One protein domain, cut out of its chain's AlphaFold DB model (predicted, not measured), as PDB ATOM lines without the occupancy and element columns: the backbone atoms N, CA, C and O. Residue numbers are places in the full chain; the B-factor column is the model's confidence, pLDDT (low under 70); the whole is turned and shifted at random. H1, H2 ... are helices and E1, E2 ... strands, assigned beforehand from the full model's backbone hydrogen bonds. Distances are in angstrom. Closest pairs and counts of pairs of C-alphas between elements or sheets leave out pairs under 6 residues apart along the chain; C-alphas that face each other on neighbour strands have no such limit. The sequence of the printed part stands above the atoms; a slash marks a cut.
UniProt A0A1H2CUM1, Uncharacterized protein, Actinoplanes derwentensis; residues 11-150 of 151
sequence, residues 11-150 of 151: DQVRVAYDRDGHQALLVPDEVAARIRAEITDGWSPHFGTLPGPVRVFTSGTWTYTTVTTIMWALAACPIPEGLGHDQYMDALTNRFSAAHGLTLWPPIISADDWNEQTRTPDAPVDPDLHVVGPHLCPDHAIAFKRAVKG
ATOM      1  N   ASP A  11     186.040 176.046 172.255       88.31
ATOM      2  CA  ASP A  11     184.910 175.910 171.323       88.31
ATOM      3  C   ASP A  11     184.821 177.070 170.322       88.31
ATOM      4  O   ASP A  11     184.156 176.963 169.293       88.31
ATOM      5  N   GLN A  12     185.500 178.183 170.610       91.31
ATOM      6  CA  GLN A  12     185.615 179.326 169.707       91.31
ATOM      7  C   GLN A  12     186.773 179.175 168.709       91.31
ATOM      8  O   GLN A  12     186.931 180.026 167.836       91.31
ATOM      9  N   VAL A  13     187.588 178.121 168.826       92.81
ATOM     10  CA  VAL A  13     188.691 177.833 167.906       92.81
ATOM     11  C   VAL A  13     188.254 176.764 166.919       92.81
ATOM     12  O   VAL A  13     187.924 175.642 167.299       92.81
ATOM     13  N   ARG A  14     188.314 177.086 165.629       94.38
ATOM     14  CA  ARG A  14     188.013 176.131 164.563       94.38
ATOM     15  C   ARG A  14     189.275 175.764 163.801       94.38
ATOM     16  O   ARG A  14     189.949 176.633 163.262       94.38
ATOM     17  N   VAL A  15     189.564 174.471 163.704       93.31
ATOM     18  CA  VAL A  15     190.614 173.965 162.813       93.31
ATOM     19  C   VAL A  15     190.007 173.764 161.427       93.31
ATOM     20  O   VAL A  15     189.131 172.919 161.242       93.31
ATOM     21  N   ALA A  16     190.450 174.566 160.467       92.69
ATOM     22  CA  ALA A  16     190.086 174.464 159.061       92.69
ATOM     23  C   ALA A  16     191.233 173.844 158.253       92.69
ATOM     24  O   ALA A  16     192.372 173.771 158.718       92.69
ATOM     25  N   TYR A  17     190.912 173.392 157.045       92.06
ATOM     26  CA  TYR A  17     191.871 172.842 156.094       92.06
ATOM     27  C   TYR A  17     191.705 173.566 154.765       92.06
ATOM     28  O   TYR A  17     190.578 173.712 154.281       92.06
ATOM     29  N   ASP A  18     192.814 174.012 154.184       89.62
ATOM     30  CA  ASP A  18     192.811 174.586 152.848       89.62
ATOM     31  C   ASP A  18     192.538 173.512 151.777       89.62
ATOM     32  O   ASP A  18     192.285 172.331 152.057       89.62
ATOM     33  N   ARG A  19     192.525 173.925 150.510       87.81
ATOM     34  CA  ARG A  19     192.320 173.006 149.380       87.81
ATOM     35  C   ARG A  19     193.444 171.971 149.220       87.81
ATOM     36  O   ARG A  19     193.199 170.918 148.639       87.81
ATOM     37  N   ASP A  20     194.637 172.287 149.713       87.81
ATOM     38  CA  ASP A  20     195.858 171.490 149.604       87.81
ATOM     39  C   ASP A  20     196.062 170.606 150.862       87.81
ATOM     40  O   ASP A  20     196.961 169.767 150.917       87.81
ATOM     41  N   GLY A  21     195.160 170.725 151.847       88.00
ATOM     42  CA  GLY A  21     195.131 169.959 153.089       88.00
ATOM     43  C   GLY A  21     196.001 170.542 154.205       88.00
ATOM     44  O   GLY A  21     196.221 169.863 155.211       88.00
ATOM     45  N   HIS A  22     196.471 171.783 154.069       87.88
ATOM     46  CA  HIS A  22     197.166 172.496 155.136       87.88
ATOM     47  C   HIS A  22     196.176 173.084 156.137       87.88
ATOM     48  O   HIS A  22     195.068 173.493 155.797       87.88
ATOM     49  N   GLN A  23     196.574 173.104 157.404       90.38
ATOM     50  CA  GLN A  23     195.703 173.525 158.495       90.38
ATOM     51  C   GLN A  23     195.701 175.040 158.668       90.38
ATOM     52  O   GLN A  23     196.743 175.674 158.540       90.38
ATOM     53  N   ALA A  24     194.565 175.578 159.096       89.25
ATOM     54  CA  ALA A  24     194.410 176.943 159.577       89.25
ATOM     55  C   ALA A  24     193.616 176.958 160.893       89.25
ATOM     56  O   ALA A  24     192.722 176.136 161.098       89.25
ATOM     57  N   LEU A  25     193.939 177.888 161.791       90.69
ATOM     58  CA  LEU A  25     193.282 178.057 163.090       90.69
ATOM     59  C   LEU A  25     192.439 179.317 163.053       90.69
ATOM     60  O   LEU A  25     192.964 180.425 163.104       90.69
ATOM     61  N   LEU A  26     191.129 179.147 162.970       91.31
ATOM     62  CA  LEU A  26     190.212 180.269 162.909       91.31
ATOM     63  C   LEU A  26     189.743 180.632 164.310       91.31
ATOM     64  O   LEU A  26     189.339 179.759 165.085       91.31
ATOM     65  N   VAL A  27     189.798 181.920 164.616       90.69
ATOM     66  CA  VAL A  27     189.400 182.495 165.906       90.69
ATOM     67  C   VAL A  27     188.493 183.707 165.673       90.69
ATOM     68  O   VAL A  27     188.492 184.249 164.565       90.69
ATOM     69  N   PRO A  28     187.739 184.168 166.689       92.38
ATOM     70  CA  PRO A  28     186.968 185.404 166.584       92.38
ATOM     71  C   PRO A  28     187.841 186.597 166.185       92.38
ATOM     72  O   PRO A  28     189.011 186.688 166.579       92.38
ATOM     73  N   ASP A  29     187.280 187.531 165.424       87.12
ATOM     74  CA  ASP A  29     188.065 188.593 164.796       87.12
ATOM     75  C   ASP A  29     188.706 189.534 165.812       87.12
ATOM     76  O   ASP A  29     189.837 189.980 165.624       87.12
ATOM     77  N   GLU A  30     188.043 189.783 166.940       87.12
ATOM     78  CA  GLU A  30     188.600 190.566 168.039       87.12
ATOM     79  C   GLU A  30     189.839 189.901 168.657       87.12
ATOM     80  O   GLU A  30     190.776 190.588 169.078       87.12
ATOM     81  N   VAL A  31     189.883 188.564 168.665       87.31
ATOM     82  CA  VAL A  31     191.030 187.786 169.138       87.31
ATOM     83  C   VAL A  31     192.157 187.869 168.117       87.31
ATOM     84  O   VAL A  31     193.285 188.185 168.497       87.31
ATOM     85  N   ALA A  32     191.862 187.669 166.828       83.94
ATOM     86  CA  ALA A  32     192.847 187.795 165.754       83.94
ATOM     87  C   ALA A  32     193.431 189.216 165.671       83.94
ATOM     88  O   ALA A  32     194.641 189.384 165.513       83.94
ATOM     89  N   ALA A  33     192.600 190.252 165.802       81.06
ATOM     90  CA  ALA A  33     193.021 191.651 165.794       81.06
ATOM     91  C   ALA A  33     193.906 191.988 167.000       81.06
ATOM     92  O   ALA A  33     194.928 192.660 166.850       81.06
ATOM     93  N   ARG A  34     193.560 191.488 168.193       82.94
ATOM     94  CA  ARG A  34     194.382 191.691 169.391       82.94
ATOM     95  C   ARG A  34     195.701 190.930 169.323       82.94
ATOM     96  O   ARG A  34     196.728 191.509 169.658       82.94
ATOM     97  N   ILE A  35     195.691 189.676 168.864       79.00
ATOM     98  CA  ILE A  35     196.913 188.901 168.617       79.00
ATOM     99  C   ILE A  35     197.814 189.672 167.648       79.00
ATOM    100  O   ILE A  35     198.970 189.902 167.981       79.00
ATOM    101  N   ARG A  36     197.286 190.157 166.514       76.50
ATOM    102  CA  ARG A  36     198.036 190.987 165.553       76.50
ATOM    103  C   ARG A  36     198.634 192.235 166.202       76.50
ATOM    104  O   ARG A  36     199.831 192.465 166.070       76.50
ATOM    105  N   ALA A  37     197.842 192.995 166.957       76.56
ATOM    106  CA  ALA A  37     198.325 194.188 167.652       76.56
ATOM    107  C   ALA A  37     199.434 193.868 168.671       76.56
ATOM    108  O   ALA A  37     200.420 194.596 168.760       76.56
ATOM    109  N   GLU A  38     199.304 192.767 169.417       73.44
ATOM    110  CA  GLU A  38     200.339 192.321 170.351       73.44
ATOM    111  C   GLU A  38     201.567 191.748 169.612       73.44
ATOM    112  O   GLU A  38     202.678 191.894 170.120       73.44
ATOM    113  N   ILE A  39     201.418 191.163 168.412       67.75
ATOM    114  CA  ILE A  39     202.514 190.686 167.545       67.75
ATOM    115  C   ILE A  39     203.359 191.847 167.014       67.75
ATOM    116  O   ILE A  39     204.584 191.799 167.118       67.75
ATOM    117  N   THR A  40     202.741 192.901 166.477       60.91
ATOM    118  CA  THR A  40     203.478 194.021 165.859       60.91
ATOM    119  C   THR A  40     204.421 194.725 166.851       60.91
ATOM    120  O   THR A  40     205.417 195.313 166.440       60.91
ATOM    121  N   ASP A  41     204.168 194.603 168.160       56.28
ATOM    122  CA  ASP A  41     204.871 195.322 169.232       56.28
ATOM    123  C   ASP A  41     206.033 194.547 169.903       56.28
ATOM    124  O   ASP A  41     206.350 194.770 171.071       56.28
ATOM    125  N   GLY A  42     206.691 193.591 169.227       51.00
ATOM    126  CA  GLY A  42     207.850 192.928 169.859       51.00
ATOM    127  C   GLY A  42     208.402 191.652 169.233       51.00
ATOM    128  O   GLY A  42     208.890 190.791 169.967       51.00
ATOM    129  N   TRP A  43     208.306 191.477 167.917       59.38
ATOM    130  CA  TRP A  43     208.814 190.277 167.249       59.38
ATOM    131  C   TRP A  43     210.242 190.505 166.745       59.38
ATOM    132  O   TRP A  43     210.481 191.289 165.828       59.38
ATOM    133  N   SER A  44     211.205 189.817 167.365       47.25
ATOM    134  CA  SER A  44     212.571 189.726 166.845       47.25
ATOM    135  C   SER A  44     212.637 188.604 165.805       47.25
ATOM    136  O   SER A  44     212.125 187.512 166.072       47.25
ATOM    137  N   PRO A  45     213.289 188.809 164.647       43.16
ATOM    138  CA  PRO A  45     213.561 187.721 163.717       43.16
ATOM    139  C   PRO A  45     214.370 186.643 164.442       43.16
ATOM    140  O   PRO A  45     215.429 186.921 165.014       43.16
ATOM    141  N   HIS A  46     213.860 185.413 164.463       41.81
ATOM    142  CA  HIS A  46     214.608 184.295 165.008       41.81
ATOM    143  C   HIS A  46     215.575 183.786 163.938       41.81
ATOM    144  O   HIS A  46     215.169 183.415 162.841       41.81
ATOM    145  N   PHE A  47     216.868 183.780 164.250       36.66
ATOM    146  CA  PHE A  47     217.886 183.138 163.423       36.66
ATOM    147  C   PHE A  47     218.020 181.679 163.885       36.66
ATOM    148  O   PHE A  47     218.822 181.370 164.763       36.66
ATOM    149  N   GLY A  48     217.185 180.789 163.338       46.44
ATOM    150  CA  GLY A  48     217.153 179.355 163.647       46.44
ATOM    151  C   GLY A  48     216.513 178.537 162.516       46.44
ATOM    152  O   GLY A  48     216.150 179.087 161.483       46.44
ATOM    153  N   THR A  49     216.377 177.218 162.691       41.97
ATOM    154  CA  THR A  49     215.751 176.313 161.698       41.97
ATOM    155  C   THR A  49     214.220 176.379 161.667       41.97
ATOM    156  O   THR A  49     213.604 175.678 160.868       41.97
ATOM    157  N   LEU A  50     213.601 177.177 162.541       44.69
ATOM    158  CA  LEU A  50     212.163 177.441 162.519       44.69
ATOM    159  C   LEU A  50     211.899 178.599 161.538       44.69
ATOM    160  O   LEU A  50     212.484 179.670 161.724       44.69
ATOM    161  N   PRO A  51     211.083 178.407 160.490       46.44
ATOM    162  CA  PRO A  51     210.810 179.415 159.477       46.44
ATOM    163  C   PRO A  51     209.860 180.502 159.995       46.44
ATOM    164  O   PRO A  51     208.720 180.574 159.578       46.44
ATOM    165  N   GLY A  52     210.342 181.403 160.846       50.62
ATOM    166  CA  GLY A  52     209.593 182.608 161.181       50.62
ATOM    167  C   GLY A  52     210.016 183.261 162.494       50.62
ATOM    168  O   GLY A  52     210.826 182.721 163.253       50.62
ATOM    169  N   PRO A  53     209.513 184.471 162.760       51.31
ATOM    170  CA  PRO A  53     209.730 185.155 164.026       51.31
ATOM    171  C   PRO A  53     209.143 184.363 165.210       51.31
ATOM    172  O   PRO A  53     208.100 183.724 165.110       51.31
ATOM    173  N   VAL A  54     209.858 184.370 166.339       57.12
ATOM    174  CA  VAL A  54     209.515 183.600 167.544       57.12
ATOM    175  C   VAL A  54     209.295 184.553 168.705       57.12
ATOM    176  O   VAL A  54     210.095 185.465 168.926       57.12
ATOM    177  N   ARG A  55     208.267 184.290 169.518       64.69
ATOM    178  CA  ARG A  55     208.045 185.010 170.776       64.69
ATOM    179  C   ARG A  55     207.714 184.068 171.924       64.69
ATOM    180  O   ARG A  55     206.845 183.207 171.817       64.69
ATOM    181  N   VAL A  56     208.387 184.286 173.053       65.38
ATOM    182  CA  VAL A  56     208.020 183.690 174.341       65.38
ATOM    183  C   VAL A  56     207.012 184.618 175.010       65.38
ATOM    184  O   VAL A  56     207.306 185.790 175.249       65.38
ATOM    185  N   PHE A  57     205.827 184.102 175.323       68.38
ATOM    186  CA  PHE A  57     204.834 184.832 176.108       68.38
ATOM    187  C   PHE A  57     204.989 184.493 177.590       68.38
ATOM    188  O   PHE A  57     205.110 183.326 177.962       68.38
ATOM    189  N   THR A  58     204.988 185.513 178.447       69.12
ATOM    190  CA  THR A  58     205.026 185.318 179.900       69.12
ATOM    191  C   THR A  58     203.697 184.741 180.380       69.12
ATOM    192  O   THR A  58     202.630 185.187 179.946       69.12
ATOM    193  N   SER A  59     203.750 183.775 181.296       74.19
ATOM    194  CA  SER A  59     202.552 183.250 181.952       74.19
ATOM    195  C   SER A  59     201.750 184.373 182.622       74.19
ATOM    196  O   SER A  59     202.300 185.372 183.084       74.19
ATOM    197  N   GLY A  60     200.423 184.235 182.629       71.50
ATOM    198  CA  GLY A  60     199.512 185.251 183.170       71.50
ATOM    199  C   GLY A  60     199.236 186.439 182.239       71.50
ATOM    200  O   GLY A  60     198.391 187.269 182.565       71.50
ATOM    201  N   THR A  61     199.890 186.522 181.076       79.00
ATOM    202  CA  THR A  61     199.483 187.461 180.019       79.00
ATOM    203  C   THR A  61     198.275 186.925 179.256       79.00
ATOM    204  O   THR A  61     198.096 185.712 179.126       79.00
ATOM    205  N   TRP A  62     197.459 187.828 178.707       83.38
ATOM    206  CA  TRP A  62     196.316 187.438 177.881       83.38
ATOM    207  C   TRP A  62     196.756 186.578 176.689       83.38
ATOM    208  O   TRP A  62     196.202 185.500 176.500       83.38
ATOM    209  N   THR A  63     197.808 186.970 175.956       79.44
ATOM    210  CA  THR A  63     198.281 186.194 174.797       79.44
ATOM    211  C   THR A  63     198.787 184.805 175.177       79.44
ATOM    212  O   THR A  63     198.497 183.853 174.458       79.44
ATOM    213  N   TYR A  64     199.454 184.641 176.326       79.00
ATOM    214  CA  TYR A  64     199.815 183.307 176.820       79.00
ATOM    215  C   TYR A  64     198.576 182.423 177.009       79.00
ATOM    216  O   TYR A  64     198.548 181.290 176.531       79.00
ATOM    217  N   THR A  65     197.536 182.936 177.670       83.44
ATOM    218  CA  THR A  65     196.285 182.197 177.900       83.44
ATOM    219  C   THR A  65     195.554 181.890 176.590       83.44
ATOM    220  O   THR A  65     195.112 180.759 176.384       83.44
ATOM    221  N   THR A  66     195.475 182.861 175.681       85.94
ATOM    222  CA  THR A  66     194.836 182.714 174.368       85.94
ATOM    223  C   THR A  66     195.541 181.661 173.517       85.94
ATOM    224  O   THR A  66     194.903 180.715 173.062       85.94
ATOM    225  N   VAL A  67     196.863 181.755 173.353       83.31
ATOM    226  CA  VAL A  67     197.644 180.782 172.570       83.31
ATOM    227  C   VAL A  67     197.563 179.386 173.182       83.31
ATOM    228  O   VAL A  67     197.409 178.411 172.451       83.31
ATOM    229  N   THR A  68     197.630 179.275 174.510       84.25
ATOM    230  CA  THR A  68     197.495 177.982 175.199       84.25
ATOM    231  C   THR A  68     196.135 177.347 174.904       84.25
ATOM    232  O   THR A  68     196.057 176.155 174.615       84.25
ATOM    233  N   THR A  69     195.070 178.151 174.893       88.25
ATOM    234  CA  THR A  69     193.721 177.694 174.531       88.25
ATOM    235  C   THR A  69     193.659 177.206 173.083       88.25
ATOM    236  O   THR A  69     193.099 176.143 172.818       88.25
ATOM    237  N   ILE A  70     194.283 177.931 172.148       89.00
ATOM    238  CA  ILE A  70     194.375 177.536 170.734       89.00
ATOM    239  C   ILE A  70     195.138 176.214 170.581       89.00
ATOM    240  O   ILE A  70     194.683 175.319 169.869       89.00
ATOM    241  N   MET A  71     196.269 176.055 171.276       87.31
ATOM    242  CA  MET A  71     197.039 174.810 171.272       87.31
ATOM    243  C   MET A  71     196.214 173.633 171.808       87.31
ATOM    244  O   MET A  71     196.236 172.556 171.219       87.31
ATOM    245  N   TRP A  72     195.447 173.823 172.884       87.56
ATOM    246  CA  TRP A  72     194.562 172.775 173.398       87.56
ATOM    247  C   TRP A  72     193.444 172.414 172.424       87.56
ATOM    248  O   TRP A  72     193.188 171.228 172.220       87.56
ATOM    249  N   ALA A  73     192.824 173.404 171.778       88.94
ATOM    250  CA  ALA A  73     191.819 173.150 170.752       88.94
ATOM    251  C   ALA A  73     192.406 172.364 169.567       88.94
ATOM    252  O   ALA A  73     191.816 171.376 169.129       88.94
ATOM    253  N   LEU A  74     193.604 172.733 169.096       90.94
ATOM    254  CA  LEU A  74     194.305 172.003 168.039       90.94
ATOM    255  C   LEU A  74     194.648 170.571 168.466       90.94
ATOM    256  O   LEU A  74     194.404 169.641 167.702       90.94
ATOM    257  N   ALA A  75     195.180 170.379 169.674       89.00
ATOM    258  CA  ALA A  75     195.542 169.062 170.199       89.00
ATOM    259  C   ALA A  75     194.331 168.123 170.337       89.00
ATOM    260  O   ALA A  75     194.460 166.922 170.103       89.00
ATOM    261  N   ALA A  76     193.166 168.666 170.702       87.75
ATOM    262  CA  ALA A  76     191.924 167.911 170.849       87.75
ATOM    263  C   ALA A  76     191.186 167.672 169.519       87.75
ATOM    264  O   ALA A  76     190.324 166.795 169.442       87.75
ATOM    265  N   CYS A  77     191.497 168.439 168.470       91.44
ATOM    266  CA  CYS A  77     190.810 168.342 167.190       91.44
ATOM    267  C   CYS A  77     191.136 167.012 166.480       91.44
ATOM    268  O   CYS A  77     192.314 166.689 166.310       91.44
ATOM    269  N   PRO A  78     190.145 166.239 165.995       93.62
ATOM    270  CA  PRO A  78     190.416 165.052 165.184       93.62
ATOM    271  C   PRO A  78     191.091 165.420 163.852       93.62
ATOM    272  O   PRO A  78     190.900 166.518 163.330       93.62
ATOM    273  N   ILE A  79     191.899 164.514 163.296       93.12
ATOM    274  CA  ILE A  79     192.431 164.656 161.930       93.12
ATOM    275  C   ILE A  79     191.358 164.139 160.958       93.12
ATOM    276  O   ILE A  79     190.904 163.009 161.144       93.12
ATOM    277  N   PRO A  80     190.942 164.914 159.939       91.81
ATOM    278  CA  PRO A  80     190.003 164.444 158.929       91.81
ATOM    279  C   PRO A  80     190.514 163.212 158.183       91.81
ATOM    280  O   PRO A  80     191.698 163.098 157.856       91.81
ATOM    281  N   GLU A  81     189.592 162.315 157.852       91.88
ATOM    282  CA  GLU A  81     189.866 161.221 156.927       91.88
ATOM    283  C   GLU A  81     190.088 161.760 155.503       91.88
ATOM    284  O   GLU A  81     189.538 162.793 155.115       91.88
ATOM    285  N   GLY A  82     190.888 161.052 154.703       90.88
ATOM    286  CA  GLY A  82     191.102 161.383 153.288       90.88
ATOM    287  C   GLY A  82     192.214 162.396 152.998       90.88
ATOM    288  O   GLY A  82     192.428 162.718 151.830       90.88
ATOM    289  N   LEU A  83     192.950 162.866 154.011       91.94
ATOM    290  CA  LEU A  83     194.195 163.608 153.789       91.94
ATOM    291  C   LEU A  83     195.266 162.711 153.146       91.94
ATOM    292  O   LEU A  83     195.354 161.515 153.440       91.94
ATOM    293  N   GLY A  84     196.105 163.305 152.292       93.50
ATOM    294  CA  GLY A  84     197.325 162.664 151.802       93.50
ATOM    295  C   GLY A  84     198.286 162.335 152.949       93.50
ATOM    296  O   GLY A  84     198.174 162.893 154.040       93.50
ATOM    297  N   HIS A  85     199.231 161.417 152.713       92.38
ATOM    298  CA  HIS A  85     200.171 160.971 153.750       92.38
ATOM    299  C   HIS A  85     200.921 162.146 154.391       92.38
ATOM    300  O   HIS A  85     200.954 162.247 155.615       92.38
ATOM    301  N   ASP A  86     201.445 163.056 153.573       93.00
ATOM    302  CA  ASP A  86     202.233 164.194 154.049       93.00
ATOM    303  C   ASP A  86     201.373 165.151 154.889       93.00
ATOM    304  O   ASP A  86     201.725 165.463 156.023       93.00
ATOM    305  N   GLN A  87     200.176 165.509 154.409       93.50
ATOM    306  CA  GLN A  87     199.239 166.367 155.149       93.50
ATOM    307  C   GLN A  87     198.772 165.720 156.458       93.50
ATOM    308  O   GLN A  87     198.601 166.400 157.471       93.50
ATOM    309  N   TYR A  88     198.572 164.401 156.461       93.00
ATOM    310  CA  TYR A  88     198.230 163.663 157.671       93.00
ATOM    311  C   TYR A  88     199.378 163.692 158.689       93.00
ATOM    312  O   TYR A  88     199.146 163.936 159.875       93.00
ATOM    313  N   MET A  89     200.619 163.477 158.241       93.00
ATOM    314  CA  MET A  89     201.805 163.522 159.101       93.00
ATOM    315  C   MET A  89     202.059 164.927 159.657       93.00
ATOM    316  O   MET A  89     202.369 165.065 160.844       93.00
ATOM    317  N   ASP A  90     201.841 165.969 158.857       89.88
ATOM    318  CA  ASP A  90     201.885 167.360 159.312       89.88
ATOM    319  C   ASP A  90     200.791 167.634 160.352       89.88
ATOM    320  O   ASP A  90     201.049 168.193 161.422       89.88
ATOM    321  N   ALA A  91     199.558 167.193 160.091       91.69
ATOM    322  CA  ALA A  91     198.436 167.331 161.016       91.69
ATOM    323  C   ALA A  91     198.698 166.633 162.362       91.69
ATOM    324  O   ALA A  91     198.397 167.196 163.424       91.69
ATOM    325  N   LEU A  92     199.299 165.443 162.327       91.69
ATOM    326  CA  LEU A  92     199.710 164.688 163.509       91.69
ATOM    327  C   LEU A  92     200.827 165.406 164.280       91.69
ATOM    328  O   LEU A  92     200.733 165.563 165.498       91.69
ATOM    329  N   THR A  93     201.850 165.892 163.576       88.56
ATOM    330  CA  THR A  93     202.982 166.624 164.168       88.56
ATOM    331  C   THR A  93     202.519 167.909 164.852       88.56
ATOM    332  O   THR A  93     202.974 168.239 165.949       88.56
ATOM    333  N   ASN A  94     201.555 168.604 164.253       88.50
ATOM    334  CA  ASN A  94     200.974 169.824 164.802       88.50
ATOM    335  C   ASN A  94     200.176 169.571 166.082       88.50
ATOM    336  O   ASN A  94     200.338 170.304 167.057       88.50
ATOM    337  N   ARG A  95     199.389 168.490 166.132       89.88
ATOM    338  CA  ARG A  95     198.692 168.063 167.357       89.88
ATOM    339  C   ARG A  95     199.665 167.677 168.461       89.88
ATOM    340  O   ARG A  95     199.494 168.120 169.591       89.88
ATOM    341  N   PHE A  96     200.705 166.909 168.133       84.69
ATOM    342  CA  PHE A  96     201.755 166.553 169.088       84.69
ATOM    343  C   PHE A  96     202.445 167.805 169.649       84.69
ATOM    344  O   PHE A  96     202.565 167.968 170.862       84.69
ATOM    345  N   SER A  97     202.842 168.728 168.771       83.31
ATOM    346  CA  SER A  97     203.508 169.975 169.159       83.31
ATOM    347  C   SER A  97     202.623 170.834 170.058       83.31
ATOM    348  O   SER A  97     203.097 171.346 171.071       83.31
ATOM    349  N   ALA A  98     201.333 170.933 169.737       84.38
ATOM    350  CA  ALA A  98     200.358 171.677 170.519       84.38
ATOM    351  C   ALA A  98     200.079 171.024 171.885       84.38
ATOM    352  O   ALA A  98     200.093 171.709 172.907       84.38
ATOM    353  N   ALA A  99     199.923 169.696 171.937       83.44
ATOM    354  CA  ALA A  99     199.706 168.943 173.176       83.44
ATOM    355  C   ALA A  99     200.872 169.079 174.168       83.44
ATOM    356  O   ALA A  99     200.679 169.024 175.383       83.44
ATOM    357  N   HIS A 100     202.085 169.276 173.650       76.38
ATOM    358  CA  HIS A 100     203.299 169.452 174.442       76.38
ATOM    359  C   HIS A 100     203.727 170.921 174.602       76.38
ATOM    360  O   HIS A 100     204.766 171.179 175.209       76.38
ATOM    361  N   GLY A 101     202.945 171.879 174.089       71.81
ATOM    362  CA  GLY A 101     203.249 173.310 174.182       71.81
ATOM    363  C   GLY A 101     204.580 173.701 173.532       71.81
ATOM    364  O   GLY A 101     205.258 174.607 174.016       71.81
ATOM    365  N   LEU A 102     204.988 172.978 172.484       69.69
ATOM    366  CA  LEU A 102     206.286 173.146 171.831       69.69
ATOM    367  C   LEU A 102     206.252 174.287 170.821       69.69
ATOM    368  O   LEU A 102     207.069 175.205 170.882       69.69
ATOM    369  N   THR A 103     205.334 174.189 169.859       73.25
ATOM    370  CA  THR A 103     205.224 175.113 168.728       73.25
ATOM    371  C   THR A 103     203.813 175.084 168.162       73.25
ATOM    372  O   THR A 103     203.208 174.017 168.043       73.25
ATOM    373  N   LEU A 104     203.301 176.264 167.810       77.94
ATOM    374  CA  LEU A 104     202.119 176.419 166.974       77.94
ATOM    375  C   LEU A 104     202.599 176.704 165.550       77.94
ATOM    376  O   LEU A 104     203.321 177.671 165.328       77.94
ATOM    377  N   TRP A 105     202.271 175.811 164.624       77.50
ATOM    378  CA  TRP A 105     202.648 175.935 163.216       77.50
ATOM    379  C   TRP A 105     201.507 176.404 162.332       77.50
ATOM    380  O   TRP A 105     201.761 177.250 161.485       77.50
ATOM    381  N   PRO A 106     200.268 175.893 162.487       84.88
ATOM    382  CA  PRO A 106     199.191 176.382 161.651       84.88
ATOM    383  C   PRO A 106     198.963 177.878 161.916       84.88
ATOM    384  O   PRO A 106     198.982 178.294 163.083       84.88
ATOM    385  N   PRO A 107     198.722 178.681 160.874       81.75
ATOM    386  CA  PRO A 107     198.451 180.097 161.037       81.75
ATOM    387  C   PRO A 107     197.160 180.339 161.815       81.75
ATOM    388  O   PRO A 107     196.194 179.579 161.698       81.75
ATOM    389  N   ILE A 108     197.128 181.442 162.563       84.50
ATOM    390  CA  ILE A 108     195.908 181.961 163.187       84.50
ATOM    391  C   ILE A 108     195.276 182.967 162.229       84.50
ATOM    392  O   ILE A 108     195.925 183.931 161.829       84.50
ATOM    393  N   ILE A 109     194.010 182.753 161.885       84.38
ATOM    394  CA  ILE A 109     193.268 183.558 160.914       84.38
ATOM    395  C   ILE A 109     191.981 184.062 161.575       84.38
ATOM    396  O   ILE A 109     191.364 183.371 162.389       84.38
ATOM    397  N   SER A 110     191.591 185.288 161.235       87.12
ATOM    398  CA  SER A 110     190.266 185.817 161.560       87.12
ATOM    399  C   SER A 110     189.189 184.937 160.928       87.12
ATOM    400  O   SER A 110     189.355 184.492 159.792       87.12
ATOM    401  N   ALA A 111     188.086 184.681 161.627       86.56
ATOM    402  CA  ALA A 111     186.990 183.902 161.062       86.56
ATOM    403  C   ALA A 111     186.400 184.575 159.809       86.56
ATOM    404  O   ALA A 111     186.132 183.875 158.833       86.56
ATOM    405  N   ASP A 112     186.285 185.908 159.814       87.31
ATOM    406  CA  ASP A 112     185.776 186.691 158.680       87.31
ATOM    407  C   ASP A 112     186.768 186.784 157.508       87.31
ATOM    408  O   ASP A 112     186.356 186.998 156.371       87.31
ATOM    409  N   ASP A 113     188.063 186.568 157.761       86.31
ATOM    410  CA  ASP A 113     189.104 186.560 156.723       86.31
ATOM    411  C   ASP A 113     189.223 185.184 156.039       86.31
ATOM    412  O   ASP A 113     190.066 185.009 155.161       86.31
ATOM    413  N   TRP A 114     188.439 184.177 156.439       89.19
ATOM    414  CA  TRP A 114     188.484 182.840 155.848       89.19
ATOM    415  C   TRP A 114     187.356 182.618 154.841       89.19
ATOM    416  O   TRP A 114     186.178 182.514 155.192       89.19
ATOM    417  N   ASN A 115     187.727 182.411 153.581       87.50
ATOM    418  CA  ASN A 115     186.774 182.082 152.537       87.50
ATOM    419  C   ASN A 115     186.546 180.572 152.457       87.50
ATOM    420  O   ASN A 115     187.383 179.815 151.969       87.50
ATOM    421  N   GLU A 116     185.366 180.124 152.880       88.25
ATOM    422  CA  GLU A 116     185.010 178.701 152.881       88.25
ATOM    423  C   GLU A 116     184.882 178.076 151.494       88.25
ATOM    424  O   GLU A 116     185.071 176.869 151.332       88.25
ATOM    425  N   GLN A 117     184.538 178.875 150.484       85.88
ATOM    426  CA  GLN A 117     184.338 178.367 149.129       85.88
ATOM    427  C   GLN A 117     185.676 178.070 148.462       85.88
ATOM    428  O   GLN A 117     185.824 177.047 147.794       85.88
ATOM    429  N   THR A 118     186.652 178.958 148.650       84.50
ATOM    430  CA  THR A 118     187.994 178.809 148.078       84.50
ATOM    431  C   THR A 118     188.960 178.096 149.019       84.50
ATOM    432  O   THR A 118     189.997 177.620 148.560       84.50
ATOM    433  N   ARG A 119     188.597 177.974 150.305       83.81
ATOM    434  CA  ARG A 119     189.423 177.461 151.405       83.81
ATOM    435  C   ARG A 119     190.761 178.181 151.495       83.81
ATOM    436  O   ARG A 119     191.816 177.556 151.564       83.81
ATOM    437  N   THR A 120     190.703 179.501 151.418       81.75
ATOM    438  CA  THR A 120     191.873 180.370 151.475       81.75
ATOM    439  C   THR A 120     191.569 181.584 152.338       81.75
ATOM    440  O   THR A 120     190.412 181.995 152.428       81.75
ATOM    441  N   PRO A 121     192.596 182.192 152.932       74.81
ATOM    442  CA  PRO A 121     192.454 183.501 153.544       74.81
ATOM    443  C   PRO A 121     192.199 184.575 152.468       74.81
ATOM    444  O   PRO A 121     192.799 184.532 151.392       74.81
ATOM    445  N   ASP A 122     191.320 185.535 152.753       66.94
ATOM    446  CA  ASP A 122     191.006 186.679 151.884       66.94
ATOM    447  C   ASP A 122     192.093 187.770 151.944       66.94
ATOM    448  O   ASP A 122     192.267 188.546 151.001       66.94
ATOM    449  N   ALA A 123     192.873 187.796 153.027       60.44
ATOM    450  CA  ALA A 123     194.048 188.642 153.200       60.44
ATOM    451  C   ALA A 123     195.330 187.792 153.285       60.44
ATOM    452  O   ALA A 123     195.271 186.639 153.714       60.44
ATOM    453  N   PRO A 124     196.511 188.329 152.916       54.09
ATOM    454  CA  PRO A 124     197.774 187.666 153.208       54.09
ATOM    455  C   PRO A 124     197.843 187.373 154.705       54.09
ATOM    456  O   PRO A 124     197.754 188.284 155.527       54.09
ATOM    457  N   VAL A 125     197.961 186.096 155.048       56.25
ATOM    458  CA  VAL A 125     198.123 185.662 156.433       56.25
ATOM    459  C   VAL A 125     199.465 186.182 156.914       56.25
ATOM    460  O   VAL A 125     200.478 185.970 156.244       56.25
ATOM    461  N   ASP A 126     199.471 186.881 158.051       52.94
ATOM    462  CA  ASP A 126     200.726 187.231 158.710       52.94
ATOM    463  C   ASP A 126     201.480 185.923 158.997       52.94
ATOM    464  O   ASP A 126     200.925 185.046 159.668       52.94
ATOM    465  N   PRO A 127     202.692 185.746 158.444       45.81
ATOM    466  CA  PRO A 127     203.367 184.460 158.441       45.81
ATOM    467  C   PRO A 127     203.625 183.973 159.869       45.81
ATOM    468  O   PRO A 127     204.218 184.676 160.685       45.81
ATOM    469  N   ASP A 128     203.129 182.760 160.107       48.69
ATOM    470  CA  ASP A 128     203.357 181.817 161.196       48.69
ATOM    471  C   ASP A 128     203.683 182.402 162.577       48.69
ATOM    472  O   ASP A 128     204.808 182.785 162.910       48.69
ATOM    473  N   LEU A 129     202.678 182.357 163.460       51.16
ATOM    474  CA  LEU A 129     202.885 182.600 164.878       51.16
ATOM    475  C   LEU A 129     203.641 181.421 165.518       51.16
ATOM    476  O   LEU A 129     203.027 180.547 166.131       51.16
ATOM    477  N   HIS A 130     204.972 181.416 165.467       52.81
ATOM    478  CA  HIS A 130     205.755 180.418 166.195       52.81
ATOM    479  C   HIS A 130     205.884 180.782 167.671       52.81
ATOM    480  O   HIS A 130     206.789 181.498 168.115       52.81
ATOM    481  N   VAL A 131     204.987 180.230 168.478       52.06
ATOM    482  CA  VAL A 131     205.165 180.243 169.931       52.06
ATOM    483  C   VAL A 131     206.155 179.151 170.294       52.06
ATOM    484  O   VAL A 131     205.792 177.981 170.298       52.06
ATOM    485  N   VAL A 132     207.394 179.517 170.614       49.16
ATOM    486  CA  VAL A 132     208.368 178.571 171.174       49.16
ATOM    487  C   VAL A 132     208.250 178.615 172.687       49.16
ATOM    488  O   VAL A 132     208.609 179.602 173.331       49.16
ATOM    489  N   GLY A 133     207.726 177.544 173.267       42.94
ATOM    490  CA  GLY A 133     207.681 177.391 174.713       42.94
ATOM    491  C   GLY A 133     208.934 176.691 175.241       42.94
ATOM    492  O   GLY A 133     209.153 175.534 174.903       42.94
ATOM    493  N   PRO A 134     209.708 177.302 176.155       38.66
ATOM    494  CA  PRO A 134     210.526 176.534 177.092       38.66
ATOM    495  C   PRO A 134     209.720 176.018 178.308       38.66
ATOM    496  O   PRO A 134     210.245 175.221 179.080       38.66
ATOM    497  N   HIS A 135     208.460 176.445 178.508       42.31
ATOM    498  CA  HIS A 135     207.790 176.330 179.820       42.31
ATOM    499  C   HIS A 135     206.267 176.063 179.832       42.31
ATOM    500  O   HIS A 135     205.623 176.338 180.841       42.31
ATOM    501  N   LEU A 136     205.659 175.494 178.786       42.03
ATOM    502  CA  LEU A 136     204.187 175.374 178.738       42.03
ATOM    503  C   LEU A 136     203.545 174.209 179.536       42.03
ATOM    504  O   LEU A 136     202.327 174.232 179.676       42.03
ATOM    505  N   CYS A 137     204.302 173.257 180.122       38.66
ATOM    506  CA  CYS A 137     203.947 172.511 181.365       38.66
ATOM    507  C   CYS A 137     204.839 171.268 181.611       38.66
ATOM    508  O   CYS A 137     204.733 170.295 180.862       38.66
ATOM    509  N   PRO A 138     205.603 171.187 182.717       41.03
ATOM    510  CA  PRO A 138     206.159 169.917 183.208       41.03
ATOM    511  C   PRO A 138     205.073 168.918 183.656       41.03
ATOM    512  O   PRO A 138     205.231 167.708 183.489       41.03
ATOM    513  N   ASP A 139     203.945 169.418 184.170       46.03
ATOM    514  CA  ASP A 139     202.959 168.595 184.883       46.03
ATOM    515  C   ASP A 139     201.984 167.845 183.952       46.03
ATOM    516  O   ASP A 139     201.521 166.748 184.275       46.03
ATOM    517  N   HIS A 140     201.739 168.348 182.738       43.59
ATOM    518  CA  HIS A 140     200.865 167.680 181.761       43.59
ATOM    519  C   HIS A 140     201.574 166.609 180.919       43.59
ATOM    520  O   HIS A 140     200.935 165.642 180.498       43.59
ATOM    521  N   ALA A 141     202.901 166.680 180.765       41.84
ATOM    522  CA  ALA A 141     203.679 165.582 180.187       41.84
ATOM    523  C   ALA A 141     203.581 164.298 181.042       41.84
ATOM    524  O   ALA A 141     203.656 163.186 180.516       41.84
ATOM    525  N   ILE A 142     203.369 164.448 182.355       44.44
ATOM    526  CA  ILE A 142     203.139 163.341 183.292       44.44
ATOM    527  C   ILE A 142     201.715 162.788 183.140       44.44
ATOM    528  O   ILE A 142     201.548 161.568 183.100       44.44
ATOM    529  N   ALA A 143     200.705 163.651 182.995       45.16
ATOM    530  CA  ALA A 143     199.315 163.235 182.783       45.16
ATOM    531  C   ALA A 143     199.134 162.446 181.471       45.16
ATOM    532  O   ALA A 143     198.517 161.383 181.474       45.16
ATOM    533  N   PHE A 144     199.762 162.889 180.375       39.56
ATOM    534  CA  PHE A 144     199.746 162.158 179.105       39.56
ATOM    535  C   PHE A 144     200.534 160.839 179.179       39.56
ATOM    536  O   PHE A 144     200.058 159.809 178.709       39.56
ATOM    537  N   LYS A 145     201.700 160.815 179.851       39.97
ATOM    538  CA  LYS A 145     202.439 159.559 180.094       39.97
ATOM    539  C   LYS A 145     201.614 158.527 180.864       39.97
ATOM    540  O   LYS A 145     201.759 157.344 180.578       39.97
ATOM    541  N   ARG A 146     200.784 158.952 181.821       40.69
ATOM    542  CA  ARG A 146     199.881 158.063 182.572       40.69
ATOM    543  C   ARG A 146     198.740 157.547 181.695       40.69
ATOM    544  O   ARG A 146     198.537 156.341 181.628       40.69
ATOM    545  N   ALA A 147     198.105 158.428 180.921       41.59
ATOM    546  CA  ALA A 147     197.044 158.051 179.985       41.59
ATOM    547  C   ALA A 147     197.513 157.068 178.890       41.59
ATOM    548  O   ALA A 147     196.756 156.194 178.482       41.59
ATOM    549  N   VAL A 148     198.769 157.172 178.440       38.84
ATOM    550  CA  VAL A 148     199.351 156.278 177.418       38.84
ATOM    551  C   VAL A 148     199.908 154.976 178.010       38.84
ATOM    552  O   VAL A 148     199.983 153.972 177.305       38.84
ATOM    553  N   LYS A 149     200.296 154.954 179.294       39.16
ATOM    554  CA  LYS A 149     200.789 153.736 179.965       39.16
ATOM    555  C   LYS A 149     199.699 152.864 180.591       39.16
ATOM    556  O   LYS A 149     199.999 151.714 180.895       39.16
ATOM    557  N   GLY A 150     198.469 153.363 180.716       38.91
ATOM    558  CA  GLY A 150     197.351 152.593 181.263       38.91
ATOM    559  C   GLY A 150     197.463 152.339 182.768       38.91
ATOM    560  O   GLY A 150     197.191 151.221 183.200       38.91
TER     561      GLY A 150
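What this domain is: This is residues 11 to 150 of the 151 residues of an uncharacterized protein of Actinoplanes derwentensis (UniProt A0A1H2CUM1). A small three-stranded sheet, E1, E2 and E3, has three helices grouped round it: H1 by the edge strand E3, and H2 and H3 meeting near their later ends as a V. A fourth helix, H4, lies away from this body at the end of a long link, and residues 145 to 150 stick out. The printed part has 140 residues, with four named helices and three named strands in the order E1, E2, H1, H2, H3, E3, H4 along the chain; the sheet's order is E1, E2, E3, mixed. The class is mostly helix, though under half of the residues are in named elements. The whole is compact, with a radius of gyration of the C-alphas of 15.1 A and spans of 44 by 40 by 31 A.

How they stand to each other: E1, residues 14 to 17, and E2, residues 23 to 27, form an antiparallel hairpin, with N 16 and O 24 within hydrogen-bond range at 2.8 A. E3, residues 108 to 110, is the parallel neighbour of E2, with N 109 and O 25 within range at 2.8 A. H1, residues 29 to 40, only grazes the sheet; its closest C-alphas to E3 are those of Asp 29 and Ser 110, 4.8 A apart. H2, residues 62 to 76, also only grazes the sheet; its closest C-alphas to E1 are those of Leu 74 and Val 15, 6.7 A apart. H1 and H2 are close but not clearly touching, with the C-alphas of Ile 35 and Thr 63 closest at 6.9 A. H3, residues 85 to 99, only grazes the sheet and touches H2 with residues 94 to 99 alone, the C-alphas of Ala 75 and Arg 95 closest at 4.4 A, at a steep tilt of 47 degrees, opposite ways. E2, the helices H1, H2 and H3, and E3 make a strand-helix-strand unit, two parallel neighbour strands with helices between them along the chain. H4, residues 138 to 149, is not on the sheet and is apart from H1, H2 and H3. Every O i to N i+4 pair is within range in H1, H2 and H3, and 7 of 8 in H4.

Where its parts are: E1 begins at C-alpha 14, (188.013, 176.131, 164.563), and E2 is 13.2 A long. H1 measures 16.4 A, H2 21.2 A and H3 21.0 A. H4, 17.4 A long, ends at C-alpha 149, (200.789, 153.736, 179.965).

The domain as a whole: The C-alphas farthest apart, those of Ala 123 and Gly 150, are 45.8 A apart. The printed part has no cut. The links H1 to H2 and E3 to H4 are long. The mean pLDDT of the printed part is 73.2; residues 39 to 58, residue 102 and residues 122 to 150 are under 70.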